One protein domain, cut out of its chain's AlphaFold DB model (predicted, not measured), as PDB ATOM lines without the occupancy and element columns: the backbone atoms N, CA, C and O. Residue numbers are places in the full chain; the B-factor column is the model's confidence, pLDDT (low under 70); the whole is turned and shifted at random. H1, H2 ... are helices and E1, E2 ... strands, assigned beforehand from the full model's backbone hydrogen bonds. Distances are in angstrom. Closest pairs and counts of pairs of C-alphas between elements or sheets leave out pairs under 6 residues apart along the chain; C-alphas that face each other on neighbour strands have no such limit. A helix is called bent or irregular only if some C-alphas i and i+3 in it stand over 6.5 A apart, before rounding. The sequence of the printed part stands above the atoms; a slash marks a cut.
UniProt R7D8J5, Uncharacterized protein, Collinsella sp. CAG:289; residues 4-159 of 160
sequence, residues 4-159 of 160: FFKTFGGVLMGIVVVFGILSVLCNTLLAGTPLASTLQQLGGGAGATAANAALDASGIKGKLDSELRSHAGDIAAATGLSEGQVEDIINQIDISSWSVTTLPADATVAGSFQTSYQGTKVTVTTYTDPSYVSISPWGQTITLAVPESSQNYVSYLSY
ATOM      1  N   PHE A   4      43.011  67.699 179.659       30.81
ATOM      2  CA  PHE A   4      42.415  69.041 179.682       30.81
ATOM      3  C   PHE A   4      43.221  70.082 178.885       30.81
ATOM      4  O   PHE A   4      42.633  70.828 178.120       30.81
ATOM      5  N   PHE A   5      44.558  70.075 178.937       30.16
ATOM      6  CA  PHE A   5      45.370  71.048 178.185       30.16
ATOM      7  C   PHE A   5      45.411  70.812 176.667       30.16
ATOM      8  O   PHE A   5      45.597  71.757 175.907       30.16
ATOM      9  N   LYS A   6      45.222  69.569 176.204       36.06
ATOM     10  CA  LYS A   6      45.324  69.239 174.772       36.06
ATOM     11  C   LYS A   6      44.050  69.602 173.999       36.06
ATOM     12  O   LYS A   6      44.137  70.004 172.849       36.06
ATOM     13  N   THR A   7      42.892  69.511 174.652       42.41
ATOM     14  CA  THR A   7      41.601  69.927 174.084       42.41
ATOM     15  C   THR A   7      41.383  71.438 174.211       42.41
ATOM     16  O   THR A   7      40.909  72.050 173.261       42.41
ATOM     17  N   PHE A   8      41.795  72.063 175.324       47.06
ATOM     18  CA  PHE A   8      41.676  73.518 175.495       47.06
ATOM     19  C   PHE A   8      42.577  74.310 174.542       47.06
ATOM     20  O   PHE A   8      42.125  75.298 173.978       47.06
ATOM     21  N   GLY A   9      43.820  73.866 174.312       58.09
ATOM     22  CA  GLY A   9      44.722  74.550 173.380       58.09
ATOM     23  C   GLY A   9      44.211  74.538 171.935       58.09
ATOM     24  O   GLY A   9      44.248  75.566 171.272       58.09
ATOM     25  N   GLY A  10      43.684  73.400 171.467       62.59
ATOM     26  CA  GLY A  10      43.163  73.267 170.102       62.59
ATOM     27  C   GLY A  10      41.902  74.094 169.856       62.59
ATOM     28  O   GLY A  10      41.814  74.782 168.846       62.59
ATOM     29  N   VAL A  11      40.947  74.080 170.795       67.44
ATOM     30  CA  VAL A  11      39.690  74.841 170.664       67.44
ATOM     31  C   VAL A  11      39.957  76.344 170.710       67.44
ATOM     32  O   VAL A  11      39.450  77.074 169.865       67.44
ATOM     33  N   LEU A  12      40.808  76.796 171.635       71.06
ATOM     34  CA  LEU A  12      41.189  78.203 171.754       71.06
ATOM     35  C   LEU A  12      41.905  78.699 170.491       71.06
ATOM     36  O   LEU A  12      41.536  79.736 169.953       71.06
ATOM     37  N   MET A  13      42.851  77.922 169.956       72.94
ATOM     38  CA  MET A  13      43.474  78.216 168.659       72.94
ATOM     39  C   MET A  13      42.452  78.228 167.516       72.94
ATOM     40  O   MET A  13      42.523  79.096 166.650       72.94
ATOM     41  N   GLY A  14      41.476  77.315 167.532       76.56
ATOM     42  CA  GLY A  14      40.351  77.300 166.597       76.56
ATOM     43  C   GLY A  14      39.586  78.612 166.580       76.56
ATOM     44  O   GLY A  14      39.425  79.219 165.529       76.56
ATOM     45  N   ILE A  15      39.200  79.097 167.755       77.06
ATOM     46  CA  ILE A  15      38.500  80.373 167.925       77.06
ATOM     47  C   ILE A  15      39.318  81.540 167.367       77.06
ATOM     48  O   ILE A  15      38.775  82.353 166.624       77.06
ATOM     49  N   VAL A  16      40.615  81.609 167.681       76.50
ATOM     50  CA  VAL A  16      41.504  82.668 167.172       76.50
ATOM     51  C   VAL A  16      41.540  82.667 165.647       76.50
ATOM     52  O   VAL A  16      41.410  83.720 165.023       76.50
ATOM     53  N   VAL A  17      41.682  81.489 165.038       79.81
ATOM     54  CA  VAL A  17      41.720  81.342 163.579       79.81
ATOM     55  C   VAL A  17      40.378  81.732 162.959       79.81
ATOM     56  O   VAL A  17      40.362  82.532 162.023       79.81
ATOM     57  N   VAL A  18      39.256  81.250 163.504       83.81
ATOM     58  CA  VAL A  18      37.909  81.583 163.012       83.81
ATOM     59  C   VAL A  18      37.651  83.091 163.108       83.81
ATOM     60  O   VAL A  18      37.222  83.696 162.128       83.81
ATOM     61  N   PHE A  19      37.977  83.736 164.233       81.25
ATOM     62  CA  PHE A  19      37.838  85.190 164.392       81.25
ATOM     63  C   PHE A  19      38.773  85.986 163.479       81.25
ATOM     64  O   PHE A  19      38.386  87.030 162.942       81.25
ATOM     65  N   GLY A  20      40.002  85.504 163.292       80.44
ATOM     66  CA  GLY A  20      40.964  86.091 162.371       80.44
ATOM     67  C   GLY A  20      40.445  86.086 160.934       80.44
ATOM     68  O   GLY A  20      40.514  87.120 160.267       80.44
ATOM     69  N   ILE A  21      39.878  84.962 160.487       82.12
ATOM     70  CA  ILE A  21      39.255  84.818 159.164       82.12
ATOM     71  C   ILE A  21      37.997  85.684 159.073       82.12
ATOM     72  O   ILE A  21      37.883  86.459 158.128       82.12
ATOM     73  N   LEU A  22      37.109  85.642 160.073       84.06
ATOM     74  CA  LEU A  22      35.893  86.465 160.132       84.06
ATOM     75  C   LEU A  22      36.211  87.953 159.953       84.06
ATOM     76  O   LEU A  22      35.596  88.628 159.133       84.06
ATOM     77  N   SER A  23      37.200  88.463 160.690       81.44
ATOM     78  CA  SER A  23      37.580  89.881 160.656       81.44
ATOM     79  C   SER A  23      38.074  90.308 159.274       81.44
ATOM     80  O   SER A  23      37.783  91.412 158.811       81.44
ATOM     81  N   VAL A  24      38.797  89.424 158.586       81.25
ATOM     82  CA  VAL A  24      39.282  89.704 157.237       81.25
ATOM     83  C   VAL A  24      38.178  89.542 156.198       81.25
ATOM     84  O   VAL A  24      38.083  90.395 155.320       81.25
ATOM     85  N   LEU A  25      37.313  88.532 156.315       83.06
ATOM     86  CA  LEU A  25      36.132  88.380 155.461       83.06
ATOM     87  C   LEU A  25      35.198  89.589 155.579       83.06
ATOM     88  O   LEU A  25      34.697  90.080 154.571       83.06
ATOM     89  N   CYS A  26      35.023  90.136 156.787       78.50
ATOM     90  CA  CYS A  26      34.326  91.404 156.985       78.50
ATOM     91  C   CYS A  26      34.961  92.503 156.132       78.50
ATOM     92  O   CYS A  26      34.260  93.169 155.380       78.50
ATOM     93  N   ASN A  27      36.286  92.668 156.176       80.69
ATOM     94  CA  ASN A  27      36.960  93.661 155.343       80.69
ATOM     95  C   ASN A  27      36.823  93.364 153.839       80.69
ATOM     96  O   ASN A  27      36.552  94.275 153.069       80.69
ATOM     97  N   THR A  28      37.008  92.128 153.378       80.62
ATOM     98  CA  THR A  28      36.966  91.826 151.937       80.62
ATOM     99  C   THR A  28      35.562  91.958 151.359       80.62
ATOM    100  O   THR A  28      35.403  92.551 150.294       80.62
ATOM    101  N   LEU A  29      34.541  91.466 152.061       81.38
ATOM    102  CA  LEU A  29      33.161  91.490 151.579       81.38
ATOM    103  C   LEU A  29      32.524  92.879 151.678       81.38
ATOM    104  O   LEU A  29      31.629  93.199 150.897       81.38
ATOM    105  N   LEU A  30      32.962  93.704 152.630       78.81
ATOM    106  CA  LEU A  30      32.501  95.085 152.745       78.81
ATOM    107  C   LEU A  30      33.270  96.032 151.811       78.81
ATOM    108  O   LEU A  30      32.725  97.073 151.444       78.81
ATOM    109  N   ALA A  31      34.502  95.707 151.406       79.88
ATOM    110  CA  ALA A  31      35.329  96.600 150.597       79.88
ATOM    111  C   ALA A  31      34.608  97.031 149.307       79.88
ATOM    112  O   ALA A  31      34.139  96.209 148.525       79.88
ATOM    113  N   GLY A  32      34.513  98.346 149.088       74.25
ATOM    114  CA  GLY A  32      33.865  98.918 147.902       74.25
ATOM    115  C   GLY A  32      32.333  98.819 147.880       74.25
ATOM    116  O   GLY A  32      31.723  99.189 146.880       74.25
ATOM    117  N   THR A  33      31.696  98.349 148.957       80.31
ATOM    118  CA  THR A  33      30.230  98.280 149.044       80.31
ATOM    119  C   THR A  33      29.617  99.586 149.568       80.31
ATOM    120  O   THR A  33      30.246 100.287 150.365       80.31
ATOM    121  N   PRO A  34      28.349  99.893 149.221       78.88
ATOM    122  CA  PRO A  34      27.614 101.004 149.830       78.88
ATOM    123  C   PRO A  34      27.501 100.873 151.352       78.88
ATOM    124  O   PRO A  34      27.492 101.878 152.056       78.88
ATOM    125  N   LEU A  35      27.454  99.637 151.866       79.81
ATOM    126  CA  LEU A  35      27.438  99.377 153.300       79.81
ATOM    127  C   LEU A  35      28.720  99.872 153.975       79.81
ATOM    128  O   LEU A  35      28.623 100.474 155.036       79.81
ATOM    129  N   ALA A  36      29.900  99.690 153.375       78.12
ATOM    130  CA  ALA A  36      31.138 100.208 153.958       78.12
ATOM    131  C   ALA A  36      31.108 101.732 154.087       78.12
ATOM    132  O   ALA A  36      31.428 102.250 155.151       78.12
ATOM    133  N   SER A  37      30.650 102.443 153.055       76.50
ATOM    134  CA  SER A  37      30.484 103.900 153.105       76.50
ATOM    135  C   SER A  37      29.500 104.320 154.200       76.50
ATOM    136  O   SER A  37      29.773 105.248 154.958       76.50
ATOM    137  N   THR A  38      28.386 103.598 154.333       77.06
ATOM    138  CA  THR A  38      27.395 103.815 155.395       77.06
ATOM    139  C   THR A  38      27.994 103.570 156.778       77.06
ATOM    140  O   THR A  38      27.836 104.401 157.662       77.06
ATOM    141  N   LEU A  39      28.734 102.478 156.979       76.75
ATOM    142  CA  LEU A  39      29.407 102.180 158.247       76.75
ATOM    143  C   LEU A  39      30.517 103.189 158.564       76.75
ATOM    144  O   LEU A  39      30.714 103.515 159.725       76.75
ATOM    145  N   GLN A  40      31.201 103.738 157.563       73.50
ATOM    146  CA  GLN A  40      32.185 104.807 157.757       73.50
ATOM    147  C   GLN A  40      31.523 106.138 158.137       73.50
ATOM    148  O   GLN A  40      32.051 106.873 158.966       73.50
ATOM    149  N   GLN A  41      30.357 106.445 157.563       71.44
ATOM    150  CA  GLN A  41      29.598 107.658 157.885       71.44
ATOM    151  C   GLN A  41      28.854 107.561 159.224       71.44
ATOM    152  O   GLN A  41      28.684 108.571 159.901       71.44
ATOM    153  N   LEU A  42      28.393 106.362 159.596       68.06
ATOM    154  CA  LEU A  42      27.478 106.130 160.721       68.06
ATOM    155  C   LEU A  42      28.106 105.385 161.906       68.06
ATOM    156  O   LEU A  42      27.538 105.404 162.998       68.06
ATOM    157  N   GLY A  43      29.253 104.732 161.709       57.31
ATOM    158  CA  GLY A  43      29.958 103.933 162.720       57.31
ATOM    159  C   GLY A  43      30.555 104.753 163.863       57.31
ATOM    160  O   GLY A  43      30.972 104.191 164.870       57.31
ATOM    161  N   GLY A  44      30.538 106.083 163.754       56.28
ATOM    162  CA  GLY A  44      30.770 106.981 164.876       56.28
ATOM    163  C   GLY A  44      29.484 107.231 165.659       56.28
ATOM    164  O   GLY A  44      28.739 108.147 165.327       56.28
ATOM    165  N   GLY A  45      29.240 106.459 166.719       55.91
ATOM    166  CA  GLY A  45      28.481 106.881 167.907       55.91
ATOM    167  C   GLY A  45      26.956 107.057 167.809       55.91
ATOM    168  O   GLY A  45      26.208 106.589 168.666       55.91
ATOM    169  N   ALA A  46      26.485 107.776 166.796       56.41
ATOM    170  CA  ALA A  46      25.120 108.283 166.690       56.41
ATOM    171  C   ALA A  46      24.273 107.538 165.640       56.41
ATOM    172  O   ALA A  46      23.056 107.697 165.609       56.41
ATOM    173  N   GLY A  47      24.898 106.720 164.785       72.19
ATOM    174  CA  GLY A  47      24.251 106.067 163.645       72.19
ATOM    175  C   GLY A  47      23.963 104.572 163.807       72.19
ATOM    176  O   GLY A  47      23.566 103.946 162.826       72.19
ATOM    177  N   ALA A  48      24.140 103.988 165.000       77.62
ATOM    178  CA  ALA A  48      24.072 102.535 165.217       77.62
ATOM    179  C   ALA A  48      22.772 101.893 164.691       77.62
ATOM    180  O   ALA A  48      22.825 100.854 164.041       77.62
ATOM    181  N   THR A  49      21.607 102.518 164.881       83.12
ATOM    182  CA  THR A  49      20.329 101.988 164.366       83.12
ATOM    183  C   THR A  49      20.313 101.889 162.839       83.12
ATOM    184  O   THR A  49      19.946 100.856 162.284       83.12
ATOM    185  N   ALA A  50      20.738 102.947 162.146       82.94
ATOM    186  CA  ALA A  50      20.776 102.973 160.686       82.94
ATOM    187  C   ALA A  50      21.900 102.080 160.126       82.94
ATOM    188  O   ALA A  50      21.701 101.405 159.118       82.94
ATOM    189  N   ALA A  51      23.044 102.016 160.812       84.75
ATOM    190  CA  ALA A  51      24.131 101.093 160.506       84.75
ATOM    191  C   ALA A  51      23.675  99.629 160.607       84.75
ATOM    192  O   ALA A  51      23.941  98.852 159.695       84.75
ATOM    193  N   ASN A  52      22.938  99.268 161.662       87.06
ATOM    194  CA  ASN A  52      22.381  97.925 161.829       87.06
ATOM    195  C   ASN A  52      21.314  97.602 160.779       87.06
ATOM    196  O   ASN A  52      21.379  96.542 160.170       87.06
ATOM    197  N   ALA A  53      20.409  98.536 160.469       86.94
ATOM    198  CA  ALA A  53      19.436  98.340 159.393       86.94
ATOM    199  C   ALA A  53      20.116  98.099 158.031       86.94
ATOM    200  O   ALA A  53      19.706  97.223 157.270       86.94
ATOM    201  N   ALA A  54      21.187  98.842 157.731       86.06
ATOM    202  CA  ALA A  54      21.978  98.637 156.521       86.06
ATOM    203  C   ALA A  54      22.747  97.303 156.549       86.06
ATOM    204  O   ALA A  54      22.818  96.614 155.529       86.06
ATOM    205  N   LEU A  55      23.302  96.928 157.707       86.94
ATOM    206  CA  LEU A  55      23.990  95.656 157.918       86.94
ATOM    207  C   LEU A  55      23.048  94.477 157.650       86.94
ATOM    208  O   LEU A  55      23.396  93.586 156.874       86.94
ATOM    209  N   ASP A  56      21.842  94.511 158.213       89.12
ATOM    210  CA  ASP A  56      20.835  93.462 158.050       89.12
ATOM    211  C   ASP A  56      20.314  93.393 156.606       89.12
ATOM    212  O   ASP A  56      20.213  92.307 156.032       89.12
ATOM    213  N   ALA A  57      20.079  94.541 155.960       87.88
ATOM    214  CA  ALA A  57      19.626  94.598 154.567       87.88
ATOM    215  C   ALA A  57      20.692  94.143 153.551       87.88
ATOM    216  O   ALA A  57      20.356  93.710 152.449       87.88
ATOM    217  N   SER A  58      21.979  94.237 153.895       87.25
ATOM    218  CA  SER A  58      23.073  93.886 152.980       87.25
ATOM    219  C   SER A  58      23.227  92.382 152.727       87.25
ATOM    220  O   SER A  58      23.885  91.981 151.762       87.25
ATOM    221  N   GLY A  59      22.691  91.547 153.625       88.38
ATOM    222  CA  GLY A  59      22.922  90.102 153.634       88.38
ATOM    223  C   GLY A  59      24.363  89.690 153.975       88.38
ATOM    224  O   GLY A  59      24.709  88.517 153.828       88.38
ATOM    225  N   ILE A  60      25.219  90.617 154.425       87.62
ATOM    226  CA  ILE A  60      26.638  90.340 154.694       87.62
ATOM    227  C   ILE A  60      26.826  89.296 155.798       87.62
ATOM    228  O   ILE A  60      27.700  88.448 155.674       87.62
ATOM    229  N   LYS A  61      25.969  89.294 156.830       90.25
ATOM    230  CA  LYS A  61      26.027  88.328 157.941       90.25
ATOM    231  C   LYS A  61      25.904  86.884 157.449       90.25
ATOM    232  O   LYS A  61      26.692  86.034 157.841       90.25
ATOM    233  N   GLY A  62      24.964  86.628 156.536       91.56
ATOM    234  CA  GLY A  62      24.783  85.304 155.934       91.56
ATOM    235  C   GLY A  62      25.936  84.906 155.009       91.56
ATOM    236  O   GLY A  62      26.339  83.749 154.994       91.56
ATOM    237  N   LYS A  63      26.516  85.869 154.278       90.56
ATOM    238  CA  LYS A  63      27.720  85.620 153.466       90.56
ATOM    239  C   LYS A  63      28.928  85.276 154.337       90.56
ATOM    240  O   LYS A  63      29.653  84.352 154.003       90.56
ATOM    241  N   LEU A  64      29.119  85.984 155.452       89.81
ATOM    242  CA  LEU A  64      30.196  85.714 156.408       89.81
ATOM    243  C   LEU A  64      30.081  84.314 157.013       89.81
ATOM    244  O   LEU A  64      31.076  83.596 157.039       89.81
ATOM    245  N   ASP A  65      28.883  83.915 157.450       91.56
ATOM    246  CA  ASP A  65      28.637  82.560 157.963       91.56
ATOM    247  C   ASP A  65      28.933  81.499 156.890       91.56
ATOM    248  O   ASP A  65      29.709  80.577 157.131       91.56
ATOM    249  N   SER A  66      28.419  81.687 155.669       91.62
ATOM    250  CA  SER A  66      28.654  80.754 154.559       91.62
ATOM    251  C   SER A  66      30.134  80.618 154.185       91.62
ATOM    252  O   SER A  66      30.587  79.506 153.922       91.62
ATOM    253  N   GLU A  67      30.885  81.721 154.134       90.38
ATOM    254  CA  GLU A  67      32.321  81.700 153.819       90.38
ATOM    255  C   GLU A  67      33.150  81.088 154.956       90.38
ATOM    256  O   GLU A  67      34.122  80.384 154.713       90.38
ATOM    257  N   LEU A  68      32.771  81.287 156.220       89.00
ATOM    258  CA  LEU A  68      33.471  80.620 157.321       89.00
ATOM    259  C   LEU A  68      33.281  79.106 157.291       89.00
ATOM    260  O   LEU A  68      34.247  78.373 157.499       89.00
ATOM    261  N   ARG A  69      32.065  78.640 156.989       92.19
ATOM    262  CA  ARG A  69      31.776  77.206 156.847       92.19
ATOM    263  C   ARG A  69      32.457  76.598 155.627       92.19
ATOM    264  O   ARG A  69      32.967  75.484 155.708       92.19
ATOM    265  N   SER A  70      32.547  77.327 154.509       92.31
ATOM    266  CA  SER A  70      33.286  76.850 153.328       92.31
ATOM    267  C   SER A  70      34.776  76.617 153.629       92.31
ATOM    268  O   SER A  70      35.391  75.736 153.030       92.31
ATOM    269  N   HIS A  71      35.323  77.341 154.612       88.00
ATOM    270  CA  HIS A  71      36.694  77.207 155.105       88.00
ATOM    271  C   HIS A  71      36.846  76.323 156.355       88.00
ATOM    272  O   HIS A  71      37.959  76.197 156.873       88.00
ATOM    273  N   ALA A  72      35.785  75.669 156.845       89.62
ATOM    274  CA  ALA A  72      35.853  74.872 158.072       89.62
ATOM    275  C   ALA A  72      36.906  73.750 158.000       89.62
ATOM    276  O   ALA A  72      37.603  73.502 158.986       89.62
ATOM    277  N   GLY A  73      37.085  73.133 156.826       87.62
ATOM    278  CA  GLY A  73      38.131  72.134 156.575       87.62
ATOM    279  C   GLY A  73      39.553  72.690 156.709       87.62
ATOM    280  O   GLY A  73      40.398  72.083 157.371       87.62
ATOM    281  N   ASP A  74      39.812  73.878 156.158       86.12
ATOM    282  CA  ASP A  74      41.120  74.543 156.254       86.12
ATOM    283  C   ASP A  74      41.438  74.927 157.707       86.12
ATOM    284  O   ASP A  74      42.557  74.742 158.194       86.12
ATOM    285  N   ILE A  75      40.428  75.418 158.429       83.31
ATOM    286  CA  ILE A  75      40.527  75.781 159.845       83.31
ATOM    287  C   ILE A  75      40.783  74.533 160.693       83.31
ATOM    288  O   ILE A  75      41.663  74.547 161.559       83.31
ATOM    289  N   ALA A  76      40.062  73.440 160.436       87.31
ATOM    290  CA  ALA A  76      40.253  72.159 161.107       87.31
ATOM    291  C   ALA A  76      41.690  71.648 160.909       87.31
ATOM    292  O   ALA A  76      42.370  71.309 161.882       87.31
ATOM    293  N   ALA A  77      42.203  71.702 159.677       84.00
ATOM    294  CA  ALA A  77      43.575  71.316 159.357       84.00
ATOM    295  C   ALA A  77      44.625  72.195 160.061       84.00
ATOM    296  O   ALA A  77      45.610  71.675 160.585       84.00
ATOM    297  N   ALA A  78      44.409  73.513 160.117       80.12
ATOM    298  CA  ALA A  78      45.330  74.453 160.757       80.12
ATOM    299  C   ALA A  78      45.360  74.331 162.291       80.12
ATOM    300  O   ALA A  78      46.373  74.631 162.925       80.12
ATOM    301  N   THR A  79      44.254  73.904 162.896       79.94
ATOM    302  CA  THR A  79      44.054  73.920 164.357       79.94
ATOM    303  C   THR A  79      44.160  72.530 164.988       79.94
ATOM    304  O   THR A  79      44.328  72.409 166.202       79.94
ATOM    305  N   GLY A  80      44.088  71.473 164.172       82.38
ATOM    306  CA  GLY A  80      44.015  70.085 164.622       82.38
ATOM    307  C   GLY A  80      42.654  69.697 165.213       82.38
ATOM    308  O   GLY A  80      42.559  68.663 165.879       82.38
ATOM    309  N   LEU A  81      41.626  70.526 165.013       85.88
ATOM    310  CA  LEU A  81      40.238  70.239 165.377       85.88
ATOM    311  C   LEU A  81      39.563  69.365 164.314       85.88
ATOM    312  O   LEU A  81      40.045  69.253 163.190       85.88
ATOM    313  N   SER A  82      38.427  68.751 164.654       89.88
ATOM    314  CA  SER A  82      37.534  68.209 163.626       89.88
ATOM    315  C   SER A  82      36.707  69.324 162.984       89.88
ATOM    316  O   SER A  82      36.409  70.328 163.627       89.88
ATOM    317  N   GLU A  83      36.271  69.124 161.740       89.44
ATOM    318  CA  GLU A  83      35.355  70.053 161.062       89.44
ATOM    319  C   GLU A  83      34.091  70.307 161.890       89.44
ATOM    320  O   GLU A  83      33.709  71.453 162.079       89.44
ATOM    321  N   GLY A  84      33.509  69.267 162.499       89.00
ATOM    322  CA  GLY A  84      32.351  69.427 163.386       89.00
ATOM    323  C   GLY A  84      32.619  70.346 164.585       89.00
ATOM    324  O   GLY A  84      31.760  71.141 164.945       89.00
ATOM    325  N   GLN A  85      33.823  70.307 165.166       88.31
ATOM    326  CA  GLN A  85      34.191  71.241 166.237       88.31
ATOM    327  C   GLN A  85      34.345  72.677 165.726       88.31
ATOM    328  O   GLN A  85      34.034  73.614 166.456       88.31
ATOM    329  N   VAL A  86      34.831  72.864 164.498       88.44
ATOM    330  CA  VAL A  86      34.914  74.192 163.871       88.44
ATOM    331  C   VAL A  86      33.517  74.736 163.582       88.44
ATOM    332  O   VAL A  86      33.235  75.884 163.913       88.44
ATOM    333  N   GLU A  87      32.622  73.908 163.050       90.19
ATOM    334  CA  GLU A  87      31.214  74.253 162.827       90.19
ATOM    335  C   GLU A  87      30.509  74.636 164.138       90.19
ATOM    336  O   GLU A  87      29.782  75.629 164.182       90.19
ATOM    337  N   ASP A  88      30.774  73.912 165.231       88.00
ATOM    338  CA  ASP A  88      30.268  74.259 166.563       88.00
ATOM    339  C   ASP A  88      30.799  75.617 167.043       88.00
ATOM    340  O   ASP A  88      30.036  76.410 167.597       88.00
ATOM    341  N   ILE A  89      32.078  75.922 166.799       85.25
ATOM    342  CA  ILE A  89      32.657  77.239 167.105       85.25
ATOM    343  C   ILE A  89      31.964  78.330 166.278       85.25
ATOM    344  O   ILE A  89      31.570  79.347 166.842       85.25
ATOM    345  N   ILE A  90      31.764  78.122 164.972       88.75
ATOM    346  CA  ILE A  90      31.067  79.078 164.094       88.75
ATOM    347  C   ILE A  90      29.638  79.327 164.598       88.75
ATOM    348  O   ILE A  90      29.216  80.478 164.709       88.75
ATOM    349  N   ASN A  91      28.919  78.271 164.989       88.81
ATOM    350  CA  ASN A  91      27.578  78.386 165.566       88.81
ATOM    351  C   ASN A  91      27.573  79.212 166.858       88.81
ATOM    352  O   ASN A  91      26.667  80.012 167.077       88.81
ATOM    353  N   GLN A  92      28.577  79.032 167.715       85.00
ATOM    354  CA  GLN A  92      28.664  79.753 168.984       85.00
ATOM    355  C   GLN A  92      29.105  81.211 168.822       85.00
ATOM    356  O   GLN A  92      28.749  82.039 169.662       85.00
ATOM    357  N   ILE A  93      29.832  81.532 167.746       85.44
ATOM    358  CA  ILE A  93      30.102  82.920 167.359       85.44
ATOM    359  C   ILE A  93      28.792  83.646 167.021       85.44
ATOM    360  O   ILE A  93      28.705  84.853 167.206       85.44
ATOM    361  N   ASP A  94      27.765  82.932 166.553       87.69
ATOM    362  CA  ASP A  94      26.428  83.473 166.286       87.69
ATOM    363  C   ASP A  94      26.457  84.795 165.498       87.69
ATOM    364  O   ASP A  94      25.941  85.825 165.930       87.69
ATOM    365  N   ILE A  95      27.086  84.764 164.319       87.25
ATOM    366  CA  ILE A  95      27.319  85.931 163.443       87.25
ATOM    367  C   ILE A  95      26.022  86.706 163.158       87.25
ATOM    368  O   ILE A  95      26.036  87.925 162.975       87.25
ATOM    369  N   SER A  96      24.884  86.011 163.155       89.06
ATOM    370  CA  SER A  96      23.569  86.606 162.924       89.06
ATOM    371  C   SER A  96      23.183  87.656 163.975       89.06
ATOM    372  O   SER A  96      22.600  88.690 163.625       89.06
ATOM    373  N   SER A  97      23.602  87.445 165.225       89.44
ATOM    374  CA  SER A  97      23.304  88.305 166.374       89.44
ATOM    375  C   SER A  97      24.252  89.498 166.520       89.44
ATOM    376  O   SER A  97      24.035  90.360 167.372       89.44
ATOM    377  N   TRP A  98      25.293  89.597 165.690       88.50
ATOM    378  CA  TRP A  98      26.247  90.705 165.756       88.50
ATOM    379  C   TRP A  98      25.615  92.012 165.288       88.50
ATOM    380  O   TRP A  98      24.858  92.053 164.315       88.50
ATOM    381  N   SER A  99      25.954  93.108 165.958       88.81
ATOM    382  CA  SER A  99      25.436  94.436 165.628       88.81
ATOM    383  C   SER A  99      26.500  95.507 165.805       88.81
ATOM    384  O   SER A  99      27.424  95.364 166.599       88.81
ATOM    385  N   VAL A 100      26.383  96.592 165.048       87.31
ATOM    386  CA  VAL A 100      27.206  97.789 165.219       87.31
ATOM    387  C   VAL A 100      26.739  98.521 166.466       87.31
ATOM    388  O   VAL A 100      25.540  98.741 166.653       87.31
ATOM    389  N   THR A 101      27.684  98.927 167.303       87.00
ATOM    390  CA  THR A 101      27.400  99.676 168.524       87.00
ATOM    391  C   THR A 101      28.418 100.785 168.735       87.00
ATOM    392  O   THR A 101      29.462 100.846 168.088       87.00
ATOM    393  N   THR A 102      28.099 101.668 169.667       85.50
ATOM    394  CA  THR A 102      28.996 102.723 170.112       85.50
ATOM    395  C   THR A 102      29.822 102.205 171.265       85.50
ATOM    396  O   THR A 102      29.275 101.698 172.243       85.50
ATOM    397  N   LEU A 103      31.140 102.351 171.155       86.50
ATOM    398  CA  LEU A 103      32.022 102.037 172.264       86.50
ATOM    399  C   LEU A 103      31.765 103.026 173.419       86.50
ATOM    400  O   LEU A 103      31.796 104.238 173.178       86.50
ATOM    401  N   PRO A 104      31.526 102.547 174.651       85.81
ATOM    402  CA  PRO A 104      31.456 103.407 175.828       85.81
ATOM    403  C   PRO A 104      32.742 104.222 176.013       85.81
ATOM    404  O   PRO A 104      33.838 103.746 175.722       85.81
ATOM    405  N   ALA A 105      32.626 105.456 176.506       85.88
ATOM    406  CA  ALA A 105      33.779 106.351 176.671       85.88
ATOM    407  C   ALA A 105      34.789 105.865 177.730       85.88
ATOM    408  O   ALA A 105      35.948 106.271 177.711       85.88
ATOM    409  N   ASP A 106      34.346 105.011 178.650       88.12
ATOM    410  CA  ASP A 106      35.125 104.370 179.708       88.12
ATOM    411  C   ASP A 106      35.635 102.970 179.322       88.12
ATOM    412  O   ASP A 106      36.299 102.306 180.126       88.12
ATOM    413  N   ALA A 107      35.372 102.515 178.091       89.88
ATOM    414  CA  ALA A 107      35.847 101.225 177.620       89.88
ATOM    415  C   ALA A 107      37.381 101.166 177.637       89.88
ATOM    416  O   ALA A 107      38.079 101.982 177.031       89.88
ATOM    417  N   THR A 108      37.910 100.156 178.322       92.94
ATOM    418  CA  THR A 108      39.351  99.941 178.462       92.94
ATOM    419  C   THR A 108      39.808  98.861 177.493       92.94
ATOM    420  O   THR A 108      39.238  97.771 177.462       92.94
ATOM    421  N   VAL A 109      40.831  99.156 176.690       92.69
ATOM    422  CA  VAL A 109      41.434  98.178 175.773       92.69
ATOM    423  C   VAL A 109      42.126  97.085 176.586       92.69
ATOM    424  O   VAL A 109      42.967  97.383 177.431       92.69
ATOM    425  N   ALA A 110      41.792  95.827 176.305       90.31
ATOM    426  CA  ALA A 110      42.466  94.667 176.881       90.31
ATOM    427  C   ALA A 110      43.638  94.187 176.012       90.31
ATOM    428  O   ALA A 110      44.658  93.766 176.545       90.31
ATOM    429  N   GLY A 111      43.514  94.294 174.685       87.12
ATOM    430  CA  GLY A 111      44.514  93.806 173.736       87.12
ATOM    431  C   GLY A 111      44.208  94.234 172.304       87.12
ATOM    432  O   GLY A 111      43.079  94.626 171.988       87.12
ATOM    433  N   SER A 112      45.216  94.188 171.434       87.50
ATOM    434  CA  SER A 112      45.044  94.432 170.003       87.50
ATOM    435  C   SER A 112      46.047  93.625 169.197       87.50
ATOM    436  O   SER A 112      47.247  93.668 169.461       87.50
ATOM    437  N   PHE A 113      45.548  92.937 168.177       83.94
ATOM    438  CA  PHE A 113      46.350  92.098 167.301       83.94
ATOM    439  C   PHE A 113      45.989  92.357 165.840       83.94
ATOM    440  O   PHE A 113      44.877  92.762 165.492       83.94
ATOM    441  N   GLN A 114      46.958  92.126 164.960       84.00
ATOM    442  CA  GLN A 114      46.755  92.222 163.522       84.00
ATOM    443  C   GLN A 114      46.549  90.822 162.950       84.00
ATOM    444  O   GLN A 114      47.424  89.967 163.056       84.00
ATOM    445  N   THR A 115      45.405  90.609 162.306       76.19
ATOM    446  CA  THR A 115      45.140  89.406 161.517       76.19
ATOM    447  C   THR A 115      45.357  89.695 160.036       76.19
ATOM    448  O   THR A 115      45.158  90.820 159.562       76.19
ATOM    449  N   SER A 116      45.780  88.673 159.294       74.69
ATOM    450  CA  SER A 116      45.856  88.734 157.842       74.69
ATOM    451  C   SER A 116      45.330  87.460 157.205       74.69
ATOM    452  O   SER A 116      45.762  86.369 157.571       74.69
ATOM    453  N   TYR A 117      44.471  87.606 156.205       64.56
ATOM    454  CA  TYR A 117      43.943  86.502 155.410       64.56
ATOM    455  C   TYR A 117      43.844  86.962 153.952       64.56
ATOM    456  O   TYR A 117      43.486  88.108 153.677       64.56
ATOM    457  N   GLN A 118      44.265  86.115 153.008       66.06
ATOM    458  CA  GLN A 118      44.302  86.443 151.572       66.06
ATOM    459  C   GLN A 118      44.992  87.795 151.251       66.06
ATOM    460  O   GLN A 118      44.529  88.571 150.417       66.06
ATOM    461  N   GLY A 119      46.082  88.129 151.958       67.44
ATOM    462  CA  GLY A 119      46.849  89.372 151.753       67.44
ATOM    463  C   GLY A 119      46.213  90.650 152.319       67.44
ATOM    464  O   GLY A 119      46.839  91.709 152.294       67.44
ATOM    465  N   THR A 120      45.009  90.559 152.883       72.62
ATOM    466  CA  THR A 120      44.312  91.673 153.534       72.62
ATOM    467  C   THR A 120      44.624  91.683 155.024       72.62
ATOM    468  O   THR A 120      44.505  90.649 155.676       72.62
ATOM    469  N   LYS A 121      45.002  92.844 155.569       79.81
ATOM    470  CA  LYS A 121      45.297  93.025 156.997       79.81
ATOM    471  C   LYS A 121      44.170  93.775 157.692       79.81
ATOM    472  O   LYS A 121      43.734  94.812 157.197       79.81
ATOM    473  N   VAL A 122      43.756  93.283 158.852       81.62
ATOM    474  CA  VAL A 122      42.767  93.935 159.717       81.62
ATOM    475  C   VAL A 122      43.300  93.934 161.140       81.62
ATOM    476  O   VAL A 122      43.807  92.921 161.620       81.62
ATOM    477  N   THR A 123      43.203  95.076 161.814       87.75
ATOM    478  CA  THR A 123      43.488  95.159 163.248       87.75
ATOM    479  C   THR A 123      42.214  94.869 164.021       87.75
ATOM    480  O   THR A 123      41.177  95.473 163.748       87.75
ATOM    481  N   VAL A 124      42.304  93.961 164.984       87.81
ATOM    482  CA  VAL A 124      41.239  93.648 165.932       87.81
ATOM    483  C   VAL A 124      41.657  94.197 167.292       87.81
ATOM    484  O   VAL A 124      42.805  94.039 167.709       87.81
ATOM    485  N   THR A 125      40.736  94.864 167.973       90.19
ATOM    486  CA  THR A 125      40.926  95.425 169.311       90.19
ATOM    487  C   THR A 125      39.856  94.860 170.227       90.19
ATOM    488  O   THR A 125      38.663  94.973 169.949       90.19
ATOM    489  N   THR A 126      40.292  94.257 171.324       90.75
ATOM    490  CA  THR A 126      39.429  93.699 172.368       90.75
ATOM    491  C   THR A 126      39.442  94.597 173.593       90.75
ATOM    492  O   THR A 126      40.457  95.238 173.881       90.75
ATOM    493  N   TYR A 127      38.352  94.591 174.351       90.75
ATOM    494  CA  TYR A 127      38.194  95.400 175.556       90.75
ATOM    495  C   TYR A 127      38.102  94.518 176.800       90.75
ATOM    496  O   TYR A 127      37.856  93.316 176.705       90.75
ATOM    497  N   THR A 128      38.329  95.110 177.974       90.44
ATOM    498  CA  THR A 128      38.168  94.413 179.260       90.44
ATOM    499  C   THR A 128      36.724  93.958 179.464       90.44
ATOM    500  O   THR A 128      36.494  92.918 180.073       90.44
ATOM    501  N   ASP A 129      35.766  94.714 178.921       90.06
ATOM    502  CA  ASP A 129      34.393  94.254 178.736       90.06
ATOM    503  C   ASP A 129      34.297  93.444 177.428       90.06
ATOM    504  O   ASP A 129      34.438  94.019 176.342       90.06
ATOM    505  N   PRO A 130      34.050  92.121 177.498       88.19
ATOM    506  CA  PRO A 130      33.992  91.263 176.320       88.19
ATOM    507  C   PRO A 130      32.727  91.464 175.479       88.19
ATOM    508  O   PRO A 130      32.617  90.861 174.412       88.19
ATOM    509  N   SER A 131      31.789  92.306 175.924       90.00
ATOM    510  CA  SER A 131      30.592  92.696 175.168       90.00
ATOM    511  C   SER A 131      30.917  93.556 173.944       90.00
ATOM    512  O   SER A 131      30.040  93.791 173.111       90.00
ATOM    513  N   TYR A 132      32.165  94.014 173.811       89.62
ATOM    514  CA  TYR A 132      32.622  94.850 172.711       89.62
ATOM    515  C   TYR A 132      33.859  94.264 172.042       89.62
ATOM    516  O   TYR A 132      34.802  93.801 172.684       89.62
ATOM    517  N   VAL A 133      33.900  94.386 170.723       89.38
ATOM    518  CA  VAL A 133      35.126  94.224 169.945       89.38
ATOM    519  C   VAL A 133      35.131  95.264 168.844       89.38
ATOM    520  O   VAL A 133      34.086  95.608 168.289       89.38
ATOM    521  N   SER A 134      36.306  95.780 168.521       89.38
ATOM    522  CA  SER A 134      36.460  96.679 167.390       89.38
ATOM    523  C   SER A 134      37.329  96.044 166.329       89.38
ATOM    524  O   SER A 134      38.369  95.456 166.618       89.38
ATOM    525  N   ILE A 135      36.925  96.212 165.081       86.94
ATOM    526  CA  ILE A 135      37.763  95.923 163.925       86.94
ATOM    527  C   ILE A 135      38.121  97.245 163.267       86.94
ATOM    528  O   ILE A 135      37.294  98.153 163.209       86.94
ATOM    529  N   SER A 136      39.354  97.370 162.784       84.69
ATOM    530  CA  SER A 136      39.814  98.580 162.102       84.69
ATOM    531  C   SER A 136      40.130  98.339 160.622       84.69
ATOM    532  O   SER A 136      41.304  98.336 160.238       84.69
ATOM    533  N   PRO A 137      39.114  98.081 159.774       73.62
ATOM    534  CA  PRO A 137      39.293  97.996 158.331       73.62
ATOM    535  C   PRO A 137      39.490  99.394 157.712       73.62
ATOM    536  O   PRO A 137      38.902 100.381 158.147       73.62
ATOM    537  N   TRP A 138      40.342  99.496 156.685       73.19
ATOM    538  CA  TRP A 138      40.615 100.734 155.920       73.19
ATOM    539  C   TRP A 138      40.960 101.987 156.754       73.19
ATOM    540  O   TRP A 138      40.673 103.110 156.342       73.19
ATOM    541  N   GLY A 139      41.576 101.813 157.927       71.44
ATOM    542  CA  GLY A 139      41.939 102.929 158.811       71.44
ATOM    543  C   GLY A 139      40.757 103.562 159.557       71.44
ATOM    544  O   GLY A 139      40.907 104.654 160.095       71.44
ATOM    545  N   GLN A 140      39.600 102.895 159.591       73.31
ATOM    546  CA  GLN A 140      38.418 103.295 160.355       73.31
ATOM    547  C   GLN A 140      38.071 102.218 161.370       73.31
ATOM    548  O   GLN A 140      38.180 101.039 161.060       73.31
ATOM    549  N   THR A 141      37.625 102.610 162.560       83.25
ATOM    550  CA  THR A 141      37.261 101.670 163.623       83.25
ATOM    551  C   THR A 141      35.755 101.445 163.636       83.25
ATOM    552  O   THR A 141      34.977 102.381 163.801       83.25
ATOM    553  N   ILE A 142      35.348 100.188 163.483       83.44
ATOM    554  CA  ILE A 142      33.966  99.734 163.620       83.44
ATOM    555  C   ILE A 142      33.883  98.943 164.920       83.44
ATOM    556  O   ILE A 142      34.586  97.945 165.075       83.44
ATOM    557  N   THR A 143      33.022  99.376 165.835       88.00
ATOM    558  CA  THR A 143      32.752  98.652 167.080       88.00
ATOM    559  C   THR A 143      31.502  97.804 166.927       88.00
ATOM    560  O   THR A 143      30.462  98.263 166.450       88.00
ATOM    561  N   LEU A 144      31.621  96.549 167.335       88.31
ATOM    562  CA  LEU A 144      30.572  95.554 167.283       88.31
ATOM    563  C   LEU A 144      30.200  95.129 168.703       88.31
ATOM    564  O   LEU A 144      31.076  94.955 169.556       88.31
ATOM    565  N   ALA A 145      28.902  94.963 168.938       89.31
ATOM    566  CA  ALA A 145      28.388  94.300 170.121       89.31
ATOM    567  C   ALA A 145      28.537  92.787 169.940       89.31
ATOM    568  O   ALA A 145      28.085  92.219 168.940       89.31
ATOM    569  N   VAL A 146      29.177  92.161 170.919       87.56
ATOM    570  CA  VAL A 146      29.468  90.731 170.947       87.56
ATOM    571  C   VAL A 146      28.300  90.007 171.630       87.56
ATOM    572  O   VAL A 146      27.988  90.326 172.784       87.56
ATOM    573  N   PRO A 147      27.662  89.024 170.968       86.12
ATOM    574  CA  PRO A 147      26.634  88.193 171.588       86.12
ATOM    575  C   PRO A 147      27.169  87.473 172.828       86.12
ATOM    576  O   PRO A 147      28.326  87.055 172.845       86.12
ATOM    577  N   GLU A 148      26.334  87.264 173.849       83.69
ATOM    578  CA  GLU A 148      26.738  86.623 175.114       83.69
ATOM    579  C   GLU A 148      27.394  85.245 174.898       83.69
ATOM    580  O   GLU A 148      28.412  84.928 175.515       83.69
ATOM    581  N   SER A 149      26.890  84.471 173.928       79.94
ATOM    582  CA  SER A 149      27.458  83.187 173.488       79.94
ATOM    583  C   SER A 149      28.922  83.276 173.034       79.94
ATOM    584  O   SER A 149      29.658  82.293 173.126       79.94
ATOM    585  N   SER A 150      29.356  84.455 172.582       81.00
ATOM    586  CA  SER A 150      30.676  84.732 172.010       81.00
ATOM    587  C   SER A 150      31.638  85.457 172.948       81.00
ATOM    588  O   SER A 150      32.839  85.508 172.678       81.00
ATOM    589  N   GLN A 151      31.154  86.020 174.056       84.38
ATOM    590  CA  GLN A 151      31.965  86.874 174.937       84.38
ATOM    591  C   GLN A 151      33.134  86.122 175.584       84.38
ATOM    592  O   GLN A 151      34.250  86.644 175.684       84.38
ATOM    593  N   ASN A 152      32.916  84.857 175.953       80.94
ATOM    594  CA  ASN A 152      33.984  83.992 176.460       80.94
ATOM    595  C   ASN A 152      35.125  83.846 175.443       80.94
ATOM    596  O   ASN A 152      36.288  83.777 175.828       80.94
ATOM    597  N   TYR A 153      34.810  83.844 174.149       78.25
ATOM    598  CA  TYR A 153      35.782  83.700 173.070       78.25
ATOM    599  C   TYR A 153      36.556  84.977 172.796       78.25
ATOM    600  O   TYR A 153      37.780  84.934 172.679       78.25
ATOM    601  N   VAL A 154      35.867  86.117 172.788       77.25
ATOM    602  CA  VAL A 154      36.502  87.434 172.651       77.25
ATOM    603  C   VAL A 154      37.453  87.715 173.814       77.25
ATOM    604  O   VAL A 154      38.536  88.255 173.602       77.25
ATOM    605  N   SER A 155      37.118  87.259 175.023       76.81
ATOM    606  CA  SER A 155      38.014  87.365 176.180       76.81
ATOM    607  C   SER A 155      39.364  86.685 175.930       76.81
ATOM    608  O   SER A 155      40.400  87.212 176.329       76.81
ATOM    609  N   TYR A 156      39.390  85.548 175.225       76.12
ATOM    610  CA  TYR A 156      40.643  84.860 174.899       76.12
ATOM    611  C   TYR A 156      41.485  85.590 173.851       76.12
ATOM    612  O   TYR A 156      42.710  85.485 173.880       76.12
ATOM    613  N   LEU A 157      40.853  86.354 172.958       76.38
ATOM    614  CA  LEU A 157      41.555  87.153 171.954       76.38
ATOM    615  C   LEU A 157      42.391  88.280 172.580       76.38
ATOM    616  O   LEU A 157      43.361  88.717 171.972       76.38
ATOM    617  N   SER A 158      42.051  88.723 173.794       73.75
ATOM    618  CA  SER A 158      42.805  89.770 174.498       73.75
ATOM    619  C   SER A 158      44.216  89.356 174.931       73.75
ATOM    620  O   SER A 158      45.028  90.214 175.265       73.75
ATOM    621  N   TYR A 159      44.518  88.056 174.913       71.94
ATOM    622  CA  TYR A 159      45.829  87.512 175.277       71.94
ATOM    623  C   TYR A 159      46.786  87.356 174.081       71.94
ATOM    624  O   TYR A 159      47.884  86.822 174.261       71.94
TER     625      TYR A 159
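AT A GLANCE: This is residues 4 to 159 of the 160 residues of an uncharacterized protein of Collinsella sp. CAG:289 (UniProt R7D8J5). A strongly twisted four-stranded sheet has the long helix H1 crossing one of its faces, with H7 on that same face, while H4, H5 and H6 pack on H1 away from the sheet. The helical hairpin H2 and H3 lies past the far end of H1, near edge strand E4. The 156 printed residues hold seven named helices and four named strands, in the order H1 to H6, E1 to E4, H7; the sheet runs E1 E2 E3 E4, antiparallel, and the class is mixed, helices and strands. The whole is compact, with a radius of gyration of the C-alphas of 14.9 A and spans of 44 by 33 by 27 A.

HOW THE PARTS SIT: Start at the sheet, a meander, each strand the antiparallel neighbour of the one before: E1, residues 109 to 117, E2, 120 to 127, E3, 132 to 136, and E4, 142 to 145. Look for N 113 and O 124 at 3.0 A between E1 and E2, N 125 and O 134 at 2.8 A between E2 and E3, and N 135 and O 142 at 2.9 A between E3 and E4. H1, residues 4 to 30, is over E1 and E2 at a height over the sheet of 11.0 A and runs across the strands, at 65 degrees to E1 on the local plane. H7, residues 148 to 157, is on the same face at a height of 9.2 A; it is irregular, C-alphas 149 and 152 being 7.2 A apart. H1 touches H4, residues 60 to 70, closest at the C-alphas of Leu 25 and Leu 64, 6.6 A. It touches H5, residues 72 to 79, at Gly 14 and Thr 79, C-alphas 5.5 A apart, and H6, residues 83 to 93, at Ile 15 and Ile 89, 6.7 A. H2, residues 34 to 42, and H3, residues 48 to 57, form a hairpin, opposite ways at a shallow tilt of 9 degrees, with the C-alphas of Leu 39 and Ala 51 closest, 5.8 A. Every O i to N i+4 pair is within hydrogen-bond range in H2 to H6; H1 has 22 of 23 and H7 3 of 6.

IN THESE COORDINATES: Find C-alpha 4 at (42.415, 69.041, 179.682); from there H1 runs 38.8 A to C-alpha 30. E1 runs 23.6 A from C-alpha 109 at (41.434, 98.178, 175.773), and E2 returns over 23.2 A. H7 ends at C-alpha 157, (41.555, 87.153, 171.954).

THE WHOLE: The C-alphas of Phe 4 and Pro 34 are the farthest apart, 46.2 A. The printed part has no cut; the link from H6 to E1, 15 residues, is long. Look for pLDDT under 70 at residues 4 to 11, 42 to 46 and 117 to 119.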